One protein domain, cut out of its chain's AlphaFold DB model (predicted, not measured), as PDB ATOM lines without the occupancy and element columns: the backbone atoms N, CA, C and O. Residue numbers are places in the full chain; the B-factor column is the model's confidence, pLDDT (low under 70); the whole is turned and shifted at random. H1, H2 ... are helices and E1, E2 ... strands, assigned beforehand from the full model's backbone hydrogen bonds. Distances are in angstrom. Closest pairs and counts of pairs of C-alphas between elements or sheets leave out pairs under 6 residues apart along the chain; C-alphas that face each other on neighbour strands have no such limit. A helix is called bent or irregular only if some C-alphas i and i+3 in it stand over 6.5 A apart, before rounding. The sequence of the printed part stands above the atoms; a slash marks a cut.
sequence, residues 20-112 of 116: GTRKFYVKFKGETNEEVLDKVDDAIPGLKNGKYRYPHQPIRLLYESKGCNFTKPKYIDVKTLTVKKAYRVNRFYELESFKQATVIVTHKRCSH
ATOM      1  N   GLY A  20     -54.094  31.126 -23.339       65.50
ATOM      2  CA  GLY A  20     -54.382  32.304 -22.539       65.50
ATOM      3  C   GLY A  20     -53.100  33.038 -22.154       65.50
ATOM      4  O   GLY A  20     -52.032  32.437 -21.989       65.50
ATOM      5  N   THR A  21     -53.204  34.356 -21.996       72.25
ATOM      6  CA  THR A  21     -52.156  35.169 -21.370       72.25
ATOM      7  C   THR A  21     -52.554  35.443 -19.923       72.25
ATOM      8  O   THR A  21     -53.638  35.969 -19.674       72.25
ATOM      9  N   ARG A  22     -51.692  35.107 -18.959       77.12
ATOM     10  CA  ARG A  22     -51.919  35.386 -17.529       77.12
ATOM     11  C   ARG A  22     -50.916  36.424 -17.030       77.12
ATOM     12  O   ARG A  22     -49.742  36.377 -17.391       77.12
ATOM     13  N   LYS A  23     -51.395  37.365 -16.211       78.31
ATOM     14  CA  LYS A  23     -50.584  38.406 -15.565       78.31
ATOM     15  C   LYS A  23     -50.462  38.113 -14.072       78.31
ATOM     16  O   LYS A  23     -51.448  37.746 -13.436       78.31
ATOM     17  N   PHE A  24     -49.276  38.333 -13.523       78.56
ATOM     18  CA  PHE A  24     -48.952  38.168 -12.113       78.56
ATOM     19  C   PHE A  24     -48.272  39.436 -11.608       78.56
ATOM     20  O   PHE A  24     -47.498  40.059 -12.333       78.56
ATOM     21  N   TYR A  25     -48.555  39.807 -10.364       83.12
ATOM     22  CA  TYR A  25     -48.007  41.008  -9.743       83.12
ATOM     23  C   TYR A  25     -47.121  40.599  -8.572       83.12
ATOM     24  O   TYR A  25     -47.606  40.027  -7.595       83.12
ATOM     25  N   VAL A  26     -45.831  40.898  -8.675       83.75
ATOM     26  CA  VAL A  26     -44.828  40.584  -7.651       83.75
ATOM     27  C   VAL A  26     -44.397  41.891  -6.998       83.75
ATOM     28  O   VAL A  26     -44.020  42.832  -7.695       83.75
ATOM     29  N   LYS A  27     -44.504  41.983  -5.670       87.25
ATOM     30  CA  LYS A  27     -44.200  43.208  -4.916       87.25
ATOM     31  C   LYS A  27     -42.850  43.098  -4.213       87.25
ATOM     32  O   LYS A  27     -42.631  42.161  -3.452       87.25
ATOM     33  N   PHE A  28     -42.007  44.103  -4.394       87.06
ATOM     34  CA  PHE A  28     -40.698  44.237  -3.757       87.06
ATOM     35  C   PHE A  28     -40.727  45.416  -2.798       87.06
ATOM     36  O   PHE A  28     -41.352  46.428  -3.111       87.06
ATOM     37  N   LYS A  29     -40.096  45.279  -1.629       88.69
ATOM     38  CA  LYS A  29     -40.107  46.287  -0.560       88.69
ATOM     39  C   LYS A  29     -38.685  46.614  -0.106       88.69
ATOM     40  O   LYS A  29     -37.859  45.705  -0.024       88.69
ATOM     41  N   GLY A  30     -38.443  47.872   0.235       86.75
ATOM     42  CA  GLY A  30     -37.175  48.391   0.754       86.75
ATOM     43  C   GLY A  30     -37.372  49.767   1.391       86.75
ATOM     44  O   GLY A  30     -38.463  50.340   1.314       86.75
ATOM     45  N   GLU A  31     -36.340  50.276   2.045       88.12
ATOM     46  CA  GLU A  31     -36.313  51.584   2.701       88.12
ATOM     47  C   GLU A  31     -36.055  52.706   1.687       88.12
ATOM     48  O   GLU A  31     -36.713  53.751   1.737       88.12
ATOM     49  N   THR A  32     -35.177  52.467   0.706       88.50
ATOM     50  CA  THR A  32     -34.832  53.426  -0.358       88.50
ATOM     51  C   THR A  32     -35.334  52.982  -1.735       88.50
ATOM     52  O   THR A  32     -35.860  51.880  -1.908       88.50
ATOM     53  N   ASN A  33     -35.248  53.869  -2.734       86.31
ATOM     54  CA  ASN A  33     -35.622  53.506  -4.102       86.31
ATOM     55  C   ASN A  33     -34.595  52.529  -4.696       86.31
ATOM     56  O   ASN A  33     -34.983  51.591  -5.385       86.31
ATOM     57  N   GLU A  34     -33.317  52.749  -4.398       88.00
ATOM     58  CA  GLU A  34     -32.166  51.980  -4.866       88.00
ATOM     59  C   GLU A  34     -32.258  50.538  -4.360       88.00
ATOM     60  O   GLU A  34     -32.288  49.612  -5.162       88.00
ATOM     61  N   GLU A  35     -32.491  50.350  -3.057       88.88
ATOM     62  CA  GLU A  35     -32.639  49.020  -2.453       88.88
ATOM     63  C   GLU A  35     -33.799  48.224  -3.078       88.88
ATOM     64  O   GLU A  35     -33.744  47.003  -3.235       88.88
ATOM     65  N   VAL A  36     -34.890  48.909  -3.433       88.25
ATOM     66  CA  VAL A  36     -36.036  48.272  -4.091       88.25
ATOM     67  C   VAL A  36     -35.700  47.850  -5.516       88.25
ATOM     68  O   VAL A  36     -36.152  46.785  -5.937       88.25
ATOM     69  N   LEU A  37     -34.967  48.680  -6.258       86.69
ATOM     70  CA  LEU A  37     -34.563  48.379  -7.629       86.69
ATOM     71  C   LEU A  37     -33.547  47.233  -7.661       86.69
ATOM     72  O   LEU A  37     -33.770  46.289  -8.413       86.69
ATOM     73  N   ASP A  38     -32.560  47.226  -6.763       88.25
ATOM     74  CA  ASP A  38     -31.577  46.139  -6.635       88.25
ATOM     75  C   ASP A  38     -32.270  44.789  -6.387       88.25
ATOM     76  O   ASP A  38     -32.047  43.809  -7.099       88.25
ATOM     77  N   LYS A  39     -33.227  44.749  -5.447       87.75
ATOM     78  CA  LYS A  39     -34.030  43.540  -5.176       87.75
ATOM     79  C   LYS A  39     -34.835  43.069  -6.383       87.75
ATOM     80  O   LYS A  39     -35.124  41.875  -6.500       87.75
ATOM     81  N   VAL A  40     -35.284  43.996  -7.229       87.06
ATOM     82  CA  VAL A  40     -36.002  43.646  -8.456       87.06
ATOM     83  C   VAL A  40     -35.032  43.064  -9.476       87.06
ATOM     84  O   VAL A  40     -35.336  42.010 -10.039       87.06
ATOM     85  N   ASP A  41     -33.884  43.700  -9.683       87.31
ATOM     86  CA  ASP A  41     -32.873  43.266 -10.648       87.31
ATOM     87  C   ASP A  41     -32.337  41.869 -10.310       87.31
ATOM     88  O   ASP A  41     -32.317  40.993 -11.182       87.31
ATOM     89  N   ASP A  42     -32.074  41.597  -9.030       87.31
ATOM     90  CA  ASP A  42     -31.701  40.269  -8.527       87.31
ATOM     91  C   ASP A  42     -32.792  39.213  -8.768       87.31
ATOM     92  O   ASP A  42     -32.523  38.030  -9.012       87.31
ATOM     93  N   ALA A  43     -34.061  39.623  -8.716       85.62
ATOM     94  CA  ALA A  43     -35.193  38.723  -8.877       85.62
ATOM     95  C   ALA A  43     -35.523  38.417 -10.341       85.62
ATOM     96  O   ALA A  43     -36.025  37.325 -10.625       85.62
ATOM     97  N   ILE A  44     -35.253  39.332 -11.284       84.38
ATOM     98  CA  ILE A  44     -35.622  39.195 -12.705       84.38
ATOM     99  C   ILE A  44     -35.174  37.850 -13.312       84.38
ATOM    100  O   ILE A  44     -36.020  37.183 -13.927       84.38
ATOM    101  N   PRO A  45     -33.913  37.390 -13.153       83.44
ATOM    102  CA  PRO A  45     -33.483  36.093 -13.673       83.44
ATOM    103  C   PRO A  45     -34.309  34.934 -13.100       83.44
ATOM    104  O   PRO A  45     -34.748  34.053 -13.842       83.44
ATOM    105  N   GLY A  46     -34.575  34.973 -11.789       81.62
ATOM    106  CA  GLY A  46     -35.394  34.002 -11.066       81.62
ATOM    107  C   GLY A  46     -36.864  33.996 -11.499       81.62
ATOM    108  O   GLY A  46     -37.512  32.950 -11.532       81.62
ATOM    109  N   LEU A  47     -37.421  35.166 -11.818       82.00
ATOM    110  CA  LEU A  47     -38.800  35.313 -12.290       82.00
ATOM    111  C   LEU A  47     -38.958  34.714 -13.693       82.00
ATOM    112  O   LEU A  47     -39.912  33.973 -13.945       82.00
ATOM    113  N   LYS A  48     -37.989  34.983 -14.580       78.94
ATOM    114  CA  LYS A  48     -37.950  34.480 -15.965       78.94
ATOM    115  C   LYS A  48     -37.752  32.968 -16.053       78.94
ATOM    116  O   LYS A  48     -38.290  32.337 -16.955       78.94
ATOM    117  N   ASN A  49     -36.996  32.373 -15.132       75.62
ATOM    118  CA  ASN A  49     -36.780  30.923 -15.094       75.62
ATOM    119  C   ASN A  49     -37.686  30.197 -14.076       75.62
ATOM    120  O   ASN A  49     -37.530  28.995 -13.885       75.62
ATOM    121  N   GLY A  50     -38.594  30.929 -13.414       72.19
ATOM    122  CA  GLY A  50     -39.500  30.487 -12.347       72.19
ATOM    123  C   GLY A  50     -38.850  29.815 -11.132       72.19
ATOM    124  O   GLY A  50     -39.525  29.080 -10.410       72.19
ATOM    125  N   LYS A  51     -37.563  30.080 -10.877       77.06
ATOM    126  CA  LYS A  51     -36.853  29.667  -9.654       77.06
ATOM    127  C   LYS A  51     -36.998  30.677  -8.510       77.06
ATOM    128  O   LYS A  51     -36.584  30.383  -7.392       77.06
ATOM    129  N   TYR A  52     -37.575  31.853  -8.766       80.19
ATOM    130  CA  TYR A  52     -37.792  32.871  -7.738       80.19
ATOM    131  C   TYR A  52     -38.782  32.397  -6.664       80.19
ATOM    132  O   TYR A  52     -39.796  31.764  -6.970       80.19
ATOM    133  N   ARG A  53     -38.505  32.727  -5.399       77.75
ATOM    134  CA  ARG A  53     -39.414  32.496  -4.269       77.75
ATOM    135  C   ARG A  53     -40.102  33.805  -3.901       77.75
ATOM    136  O   ARG A  53     -39.434  34.795  -3.640       77.75
ATOM    137  N   TYR A  54     -41.429  33.786  -3.854       66.69
ATOM    138  CA  TYR A  54     -42.252  34.931  -3.493       66.69
ATOM    139  C   TYR A  54     -43.247  34.568  -2.390       66.69
ATOM    140  O   TYR A  54     -43.995  33.596  -2.494       66.69
ATOM    141  N   PRO A  55     -43.383  35.435  -1.386       60.47
ATOM    142  CA  PRO A  55     -42.565  35.463  -0.167       60.47
ATOM    143  C   PRO A  55     -42.291  34.092   0.493       60.47
ATOM    144  O   PRO A  55     -41.208  33.897   1.029       60.47
ATOM    145  N   HIS A  56     -43.202  33.118   0.410       69.25
ATOM    146  CA  HIS A  56     -43.004  31.767   0.977       69.25
ATOM    147  C   HIS A  56     -43.307  30.639  -0.016       69.25
ATOM    148  O   HIS A  56     -43.215  29.464   0.329       69.25
ATOM    149  N   GLN A  57     -43.635  30.985  -1.260       69.75
ATOM    150  CA  GLN A  57     -44.005  30.037  -2.295       69.75
ATOM    151  C   GLN A  57     -43.064  30.182  -3.503       69.75
ATOM    152  O   GLN A  57     -42.766  31.301  -3.928       69.75
ATOM    153  N   PRO A  58     -42.570  29.082  -4.097       75.38
ATOM    154  CA  PRO A  58     -41.926  29.142  -5.402       75.38
ATOM    155  C   PRO A  58     -42.886  29.765  -6.418       75.38
ATOM    156  O   PRO A  58     -44.042  29.347  -6.507       75.38
ATOM    157  N   ILE A  59     -42.420  30.721  -7.225       77.88
ATOM    158  CA  ILE A  59     -43.268  31.369  -8.236       77.88
ATOM    159  C   ILE A  59     -43.789  30.370  -9.278       77.88
ATOM    160  O   ILE A  59     -44.852  30.567  -9.858       77.88
ATOM    161  N   ARG A  60     -43.096  29.239  -9.442       74.56
ATOM    162  CA  ARG A  60     -43.584  28.078 -10.184       74.56
ATOM    163  C   ARG A  60     -44.973  27.621  -9.726       74.56
ATOM    164  O   ARG A  60     -45.834  27.420 -10.572       74.56
ATOM    165  N   LEU A  61     -45.207  27.496  -8.419       75.00
ATOM    166  CA  LEU A  61     -46.513  27.070  -7.910       75.00
ATOM    167  C   LEU A  61     -47.584  28.140  -8.164       75.00
ATOM    168  O   LEU A  61     -48.743  27.816  -8.409       75.00
ATOM    169  N   LEU A  62     -47.198  29.423  -8.164       76.38
ATOM    170  CA  LEU A  62     -48.095  30.508  -8.562       76.38
ATOM    171  C   LEU A  62     -48.509  30.360 -10.036       76.38
ATOM    172  O   LEU A  62     -49.681  30.536 -10.355       76.38
ATOM    173  N   TYR A  63     -47.580  29.992 -10.922       75.94
ATOM    174  CA  TYR A  63     -47.882  29.706 -12.327       75.94
ATOM    175  C   TYR A  63     -48.804  28.489 -12.478       75.94
ATOM    176  O   TYR A  63     -49.832  28.595 -13.149       75.94
ATOM    177  N   GLU A  64     -48.487  27.381 -11.806       74.38
ATOM    178  CA  GLU A  64     -49.284  26.146 -11.830       74.38
ATOM    179  C   GLU A  64     -50.718  26.404 -11.336       74.38
ATOM    180  O   GLU A  64     -51.673  26.063 -12.029       74.38
ATOM    181  N   SER A  65     -50.892  27.147 -10.233       72.75
ATOM    182  CA  SER A  65     -52.217  27.528  -9.704       72.75
ATOM    183  C   SER A  65     -53.069  28.379 -10.658       72.75
ATOM    184  O   SER A  65     -54.274  28.522 -10.463       72.75
ATOM    185  N   LYS A  66     -52.458  28.987 -11.683       72.19
ATOM    186  CA  LYS A  66     -53.150  29.775 -12.715       72.19
ATOM    187  C   LYS A  66     -53.291  29.023 -14.043       72.19
ATOM    188  O   LYS A  66     -53.632  29.650 -15.051       72.19
ATOM    189  N   GLY A  67     -53.044  27.710 -14.043       69.44
ATOM    190  CA  GLY A  67     -53.120  26.848 -15.227       69.44
ATOM    191  C   GLY A  67     -51.959  27.063 -16.200       69.44
ATOM    192  O   GLY A  67     -52.092  26.854 -17.402       69.44
ATOM    193  N   CYS A  68     -50.817  27.565 -15.730       71.88
ATOM    194  CA  CYS A  68     -49.658  27.792 -16.584       71.88
ATOM    195  C   CYS A  68     -48.631  26.673 -16.366       71.88
ATOM    196  O   CYS A  68     -48.105  26.503 -15.269       71.88
ATOM    197  N   ASN A  69     -48.327  25.927 -17.431       66.75
ATOM    198  CA  ASN A  69     -47.326  24.866 -17.395       66.75
ATOM    199  C   ASN A  69     -45.905  25.451 -17.342       66.75
ATOM    200  O   ASN A  69     -45.507  26.237 -18.202       66.75
ATOM    201  N   PHE A  70     -45.120  25.022 -16.352       59.84
ATOM    202  CA  PHE A  70     -43.770  25.536 -16.097       59.84
ATOM    203  C   PHE A  70     -42.715  25.048 -17.102       59.84
ATOM    204  O   PHE A  70     -41.660  25.661 -17.236       59.84
ATOM    205  N   THR A  71     -42.973  23.961 -17.835       55.56
ATOM    206  CA  THR A  71     -41.965  23.270 -18.656       55.56
ATOM    207  C   THR A  71     -41.322  24.136 -19.744       55.56
ATOM    208  O   THR A  71     -40.257  23.768 -20.237       55.56
ATOM    209  N   LYS A  72     -41.898  25.292 -20.114       52.25
ATOM    210  CA  LYS A  72     -41.294  26.246 -21.060       52.25
ATOM    211  C   LYS A  72     -41.719  27.695 -20.743       52.25
ATOM    212  O   LYS A  72     -42.626  28.186 -21.418       52.25
ATOM    213  N   PRO A  73     -41.031  28.444 -19.855       54.34
ATOM    214  CA  PRO A  73     -41.257  29.883 -19.657       54.34
ATOM    215  C   PRO A  73     -40.715  30.705 -20.844       54.34
ATOM    216  O   PRO A  73     -40.140  31.777 -20.678       54.34
ATOM    217  N   LYS A  74     -40.859  30.198 -22.078       53.34
ATOM    218  CA  LYS A  74     -40.273  30.761 -23.304       53.34
ATOM    219  C   LYS A  74     -40.730  32.199 -23.573       53.34
ATOM    220  O   LYS A  74     -40.107  32.877 -24.380       53.34
ATOM    221  N   TYR A  75     -41.789  32.658 -22.902       60.50
ATOM    222  CA  TYR A  75     -42.383  33.976 -23.091       60.50
ATOM    223  C   TYR A  75     -42.841  34.580 -21.757       60.50
ATOM    224  O   TYR A  75     -44.041  34.754 -21.534       60.50
ATOM    225  N   ILE A  76     -41.886  34.875 -20.870       62.97
ATOM    226  CA  ILE A  76     -42.125  35.728 -19.702       62.97
ATOM    227  C   ILE A  76     -41.712  37.159 -20.046       62.97
ATOM    228  O   ILE A  76     -40.526  37.451 -20.194       62.97
ATOM    229  N   ASP A  77     -42.704  38.039 -20.184       68.12
ATOM    230  CA  ASP A  77     -42.483  39.480 -20.330       68.12
ATOM    231  C   ASP A  77     -42.613  40.134 -18.952       68.12
ATOM    232  O   ASP A  77     -43.611  39.932 -18.251       68.12
ATOM    233  N   VAL A  78     -41.586  40.881 -18.556       64.88
ATOM    234  CA  VAL A  78     -41.518  41.580 -17.275       64.88
ATOM    235  C   VAL A  78     -41.639  43.066 -17.581       64.88
ATOM    236  O   VAL A  78     -40.686  43.664 -18.076       64.88
ATOM    237  N   LYS A  79     -42.822  43.650 -17.347       68.25
ATOM    238  CA  LYS A  79     -43.111  45.043 -17.717       68.25
ATOM    239  C   LYS A  79     -43.348  45.964 -16.527       68.25
ATOM    240  O   LYS A  79     -44.041  45.621 -15.573       68.25
ATOM    241  N   THR A  80     -42.744  47.136 -16.704       62.12
ATOM    242  CA  THR A  80     -42.780  48.413 -15.983       62.12
ATOM    243  C   THR A  80     -42.731  48.360 -14.458       62.12
ATOM    244  O   THR A  80     -43.710  48.082 -13.772       62.12
ATOM    245  N   LEU A  81     -41.560  48.756 -13.964       68.19
ATOM    246  CA  LEU A  81     -41.250  49.130 -12.594       68.19
ATOM    247  C   LEU A  81     -41.758  50.545 -12.309       68.19
ATOM    248  O   LEU A  81     -41.390  51.504 -12.980       68.19
ATOM    249  N   THR A  82     -42.584  50.696 -11.281       75.38
ATOM    250  CA  THR A  82     -42.801  52.001 -10.649       75.38
ATOM    251  C   THR A  82     -42.630  51.826  -9.154       75.38
ATOM    252  O   THR A  82     -43.382  51.074  -8.528       75.38
ATOM    253  N   VAL A  83     -41.635  52.509  -8.591       83.19
ATOM    254  CA  VAL A  83     -41.435  52.574  -7.145       83.19
ATOM    255  C   VAL A  83     -42.416  53.598  -6.578       83.19
ATOM    256  O   VAL A  83     -42.462  54.744  -7.021       83.19
ATOM    257  N   LYS A  84     -43.231  53.186  -5.608       89.19
ATOM    258  CA  LYS A  84     -44.190  54.051  -4.909       89.19
ATOM    259  C   LYS A  84     -43.897  54.062  -3.414       89.19
ATOM    260  O   LYS A  84     -43.428  53.068  -2.862       89.19
ATOM    261  N   LYS A  85     -44.209  55.179  -2.750       89.88
ATOM    262  CA  LYS A  85     -44.238  55.244  -1.283       89.88
ATOM    263  C   LYS A  85     -45.439  54.434  -0.783       89.88
ATOM    264  O   LYS A  85     -46.543  54.588  -1.301       89.88
ATOM    265  N   ALA A  86     -45.213  53.577   0.198       89.31
ATOM    266  CA  ALA A  86     -46.215  52.746   0.848       89.31
ATOM    267  C   ALA A  86     -46.068  52.853   2.373       89.31
ATOM    268  O   ALA A  86     -45.087  53.410   2.865       89.31
ATOM    269  N   TYR A  87     -47.051  52.338   3.109       88.69
ATOM    270  CA  TYR A  87     -47.086  52.402   4.569       88.69
ATOM    271  C   TYR A  87     -47.441  51.038   5.161       88.69
ATOM    272  O   TYR A  87     -48.212  50.280   4.563       88.69
ATOM    273  N   ARG A  88     -46.855  50.706   6.312       86.56
ATOM    274  CA  ARG A  88     -47.188  49.522   7.113       86.56
ATOM    275  C   ARG A  88     -47.276  49.906   8.584       86.56
ATOM    276  O   ARG A  88     -46.677  50.891   8.993       86.56
ATOM    277  N   VAL A  89     -47.995  49.109   9.362       91.12
ATOM    278  CA  VAL A  89     -47.985  49.225  10.822       91.12
ATOM    279  C   VAL A  89     -46.832  48.375  11.354       91.12
ATOM    280  O   VAL A  89     -46.720  47.201  10.989       91.12
ATOM    281  N   ASN A  90     -45.942  48.976  12.142       90.75
ATOM    282  CA  ASN A  90     -44.819  48.271  12.757       90.75
ATOM    283  C   ASN A  90     -45.270  47.504  14.024       90.75
ATOM    284  O   ASN A  90     -46.427  47.555  14.438       90.75
ATOM    285  N   ARG A  91     -44.341  46.790  14.670       91.50
ATOM    286  CA  ARG A  91     -44.610  46.037  15.915       91.50
ATOM    287  C   ARG A  91     -45.018  46.907  17.117       91.50
ATOM    288  O   ARG A  91     -45.472  46.367  18.117       91.50
ATOM    289  N   PHE A  92     -44.824  48.221  17.022       95.56
ATOM    290  CA  PHE A  92     -45.172  49.216  18.034       95.56
ATOM    291  C   PHE A  92     -46.481  49.952  17.704       95.56
ATOM    292  O   PHE A  92     -46.803  50.937  18.355       95.56
ATOM    293  N   TYR A  93     -47.252  49.466  16.722       92.50
ATOM    294  CA  TYR A  93     -48.498  50.077  16.240       92.50
ATOM    295  C   TYR A  93     -48.331  51.456  15.579       92.50
ATOM    296  O   TYR A  93     -49.301  52.194  15.421       92.50
ATOM    297  N   GLU A  94     -47.127  51.789  15.119       94.06
ATOM    298  CA  GLU A  94     -46.846  53.054  14.441       94.06
ATOM    299  C   GLU A  94     -46.880  52.893  12.919       94.06
ATOM    300  O   GLU A  94     -46.542  51.835  12.372       94.06
ATOM    301  N   LEU A  95     -47.263  53.966  12.220       93.06
ATOM    302  CA  LEU A  95     -47.261  54.008  10.761       93.06
ATOM    303  C   LEU A  95     -45.839  54.260  10.241       93.06
ATOM    304  O   LEU A  95     -45.306  55.361  10.335       93.06
ATOM    305  N   GLU A  96     -45.248  53.246   9.629       91.50
ATOM    306  CA  GLU A  96     -43.910  53.289   9.047       91.50
ATOM    307  C   GLU A  96     -44.011  53.390   7.520       91.50
ATOM    308  O   GLU A  96     -44.739  52.621   6.878       91.50
ATOM    309  N   SER A  97     -43.283  54.333   6.914       90.62
ATOM    310  CA  SER A  97     -43.233  54.459   5.456       90.62
ATOM    311  C   SER A  97     -42.108  53.634   4.846       90.62
ATOM    312  O   SER A  97     -41.001  53.634   5.368       90.62
ATOM    313  N   PHE A  98     -42.366  53.015   3.699       89.75
ATOM    314  CA  PHE A  98     -41.376  52.257   2.933       89.75
ATOM    315  C   PHE A  98     -41.562  52.474   1.424       89.75
ATOM    316  O   PHE A  98     -42.537  53.090   0.973       89.75
ATOM    317  N   LYS A  99     -40.625  51.975   0.618       91.06
ATOM    318  CA  LYS A  99     -40.687  51.987  -0.847       91.06
ATOM    319  C   LYS A  99     -41.116  50.626  -1.371       91.06
ATOM    320  O   LYS A  99     -40.680  49.584  -0.886       91.06
ATOM    321  N   GLN A 100     -41.987  50.632  -2.374       90.50
ATOM    322  CA  GLN A 100     -42.497  49.413  -2.986       90.50
ATOM    323  C   GLN A 100     -42.439  49.486  -4.508       90.50
ATOM    324  O   GLN A 100     -43.035  50.386  -5.097       90.50
ATOM    325  N   ALA A 101     -41.819  48.496  -5.146       88.50
ATOM    326  CA  ALA A 101     -41.951  48.256  -6.580       88.50
ATOM    327  C   ALA A 101     -42.936  47.121  -6.839       88.50
ATOM    328  O   ALA A 101     -43.027  46.161  -6.072       88.50
ATOM    329  N   THR A 102     -43.683  47.221  -7.936       88.06
ATOM    330  CA  THR A 102     -44.489  46.109  -8.449       88.06
ATOM    331  C   THR A 102     -43.974  45.726  -9.818       88.06
ATOM    332  O   THR A 102     -43.857  46.576 -10.694       88.06
ATOM    333  N   VAL A 103     -43.691  44.444  -9.987       85.62
ATOM    334  CA  VAL A 103     -43.267  43.853 -11.244       85.62
ATOM    335  C   VAL A 103     -44.444  43.086 -11.829       85.62
ATOM    336  O   VAL A 103     -45.031  42.233 -11.155       85.62
ATOM    337  N   ILE A 104     -44.794  43.396 -13.078       84.69
ATOM    338  CA  ILE A 104     -45.832  42.676 -13.815       84.69
ATOM    339  C   ILE A 104     -45.158  41.577 -14.624       84.69
ATOM    340  O   ILE A 104     -44.436  41.847 -15.582       84.69
ATOM    341  N   VAL A 105     -45.427  40.334 -14.252       80.06
ATOM    342  CA  VAL A 105     -44.966  39.145 -14.963       80.06
ATOM    343  C   VAL A 105     -46.101  38.673 -15.859       80.06
ATOM    344  O   VAL A 105     -47.204  38.414 -15.383       80.06
ATOM    345  N   THR A 106     -45.858  38.567 -17.159       76.50
ATOM    346  CA  THR A 106     -46.851  38.080 -18.122       76.50
ATOM    347  C   THR A 106     -46.397  36.753 -18.704       76.50
ATOM    348  O   THR A 106     -45.341  36.693 -19.326       76.50
ATOM    349  N   HIS A 107     -47.209  35.708 -18.540       74.19
ATOM    350  CA  HIS A 107     -46.968  34.387 -19.113       74.19
ATOM    351  C   HIS A 107     -47.895  34.163 -20.310       74.19
ATOM    352  O   HIS A 107     -49.122  34.214 -20.169       74.19
ATOM    353  N   LYS A 108     -47.321  33.917 -21.493       67.00
ATOM    354  CA  LYS A 108     -48.082  33.563 -22.703       67.00
ATOM    355  C   LYS A 108     -48.205  32.042 -22.812       67.00
ATOM    356  O   LYS A 108     -47.228  31.342 -22.565       67.00
ATOM    357  N   ARG A 109     -49.368  31.548 -23.254       65.81
ATOM    358  CA  ARG A 109     -49.692  30.112 -23.407       65.81
ATOM    359  C   ARG A 109     -49.887  29.373 -22.080       65.81
ATOM    360  O   ARG A 109     -49.175  28.422 -21.780       65.81
ATOM    361  N   CYS A 110     -50.869  29.805 -21.299       66.81
ATOM    362  CA  CYS A 110     -51.422  28.972 -20.232       66.81
ATOM    363  C   CYS A 110     -52.511  28.072 -20.830       66.81
ATOM    364  O   CYS A 110     -53.377  28.570 -21.553       66.81
ATOM    365  N   SER A 111     -52.427  26.763 -20.597       60.09
ATOM    366  CA  SER A 111     -53.461  25.806 -20.989       60.09
ATOM    367  C   SER A 111     -54.523  25.792 -19.899       60.09
ATOM    368  O   SER A 111     -54.205  25.594 -18.732       60.09
ATOM    369  N   HIS A 112     -55.788  26.008 -20.251       51.97
ATOM    370  CA  HIS A 112     -56.861  25.679 -19.321       51.97
ATOM    371  C   HIS A 112     -56.838  24.160 -19.107       51.97
ATOM    372  O   HIS A 112     -57.286  23.420 -19.975       51.97
TER     373      HIS A 112
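AT A GLANCE: This is residues 20 to 112 of the 116 residues of an uncharacterized protein of Halobacteriovorax sp (UniProt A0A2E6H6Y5). A long, twisted antiparallel sheet, E1 - E3 - E2, has H1 along one face and short H2 near one end; the hairpin of E2 and E3 bends and runs on past H1. The 93 printed residues hold E1 H1 H2 E2 E3 in chain order, two named helices and three named strands, a mixed class. The whole is only just compact, close to loose, with a radius of gyration of the C-alphas of 14.8 A, and spans 45 by 24 by 19 A.

IN THESE COORDINATES: Find C-alpha 20 at (-54.382, 32.304, -22.539); E1, residues 20 to 30, runs 33.1 A from there. E3, residues 95 to 110, runs 40.1 A to C-alpha 110 at (-51.422, 28.972, -20.232). E2 is residues 76 to 89, 33.9 A; H1 is residues 33 to 48, 22.5 A; H2 is residues 59 to 64, 8.7 A.

HOW THE PARTS SIT: Look for N 24 and O 105, 2.8 A, between E1 and E3, and N 86 and O 98, 2.8 A, between E3 and E2, within hydrogen-bond range. E2 bends by 72 degrees at residue 85. E1, H1 H2, E2 form a split strand-helix-strand unit, two same-way strands with E3 between them, its crossover right-handed. H1 is on the sheet at a height over the sheet of 8.1 A, along the strands, at 22 degrees to E3 on the local plane; its closest C-alphas to E3 are Asn 33 and Lys 99, 6.2 A. H1 and H2 are close but not clearly touching, the closest C-alphas, Leu 47 and Ile 59, being 7.2 A apart. H1 is only just irregular, C-alphas 42 and 45 being 6.9 A apart. In H2 every O i to N i+4 pair is within hydrogen-bond range, in H1 10 of 12.

THE WHOLE: The C-alphas farthest apart, Phe 92 and Ser 111, are 46.3 A apart. The printed part has no cut; the link H2 to E2 is long. Confidence is under 70 at residue 20, residues 54 to 57, residue 67, residues 69 to 81 and residues 108 to 112.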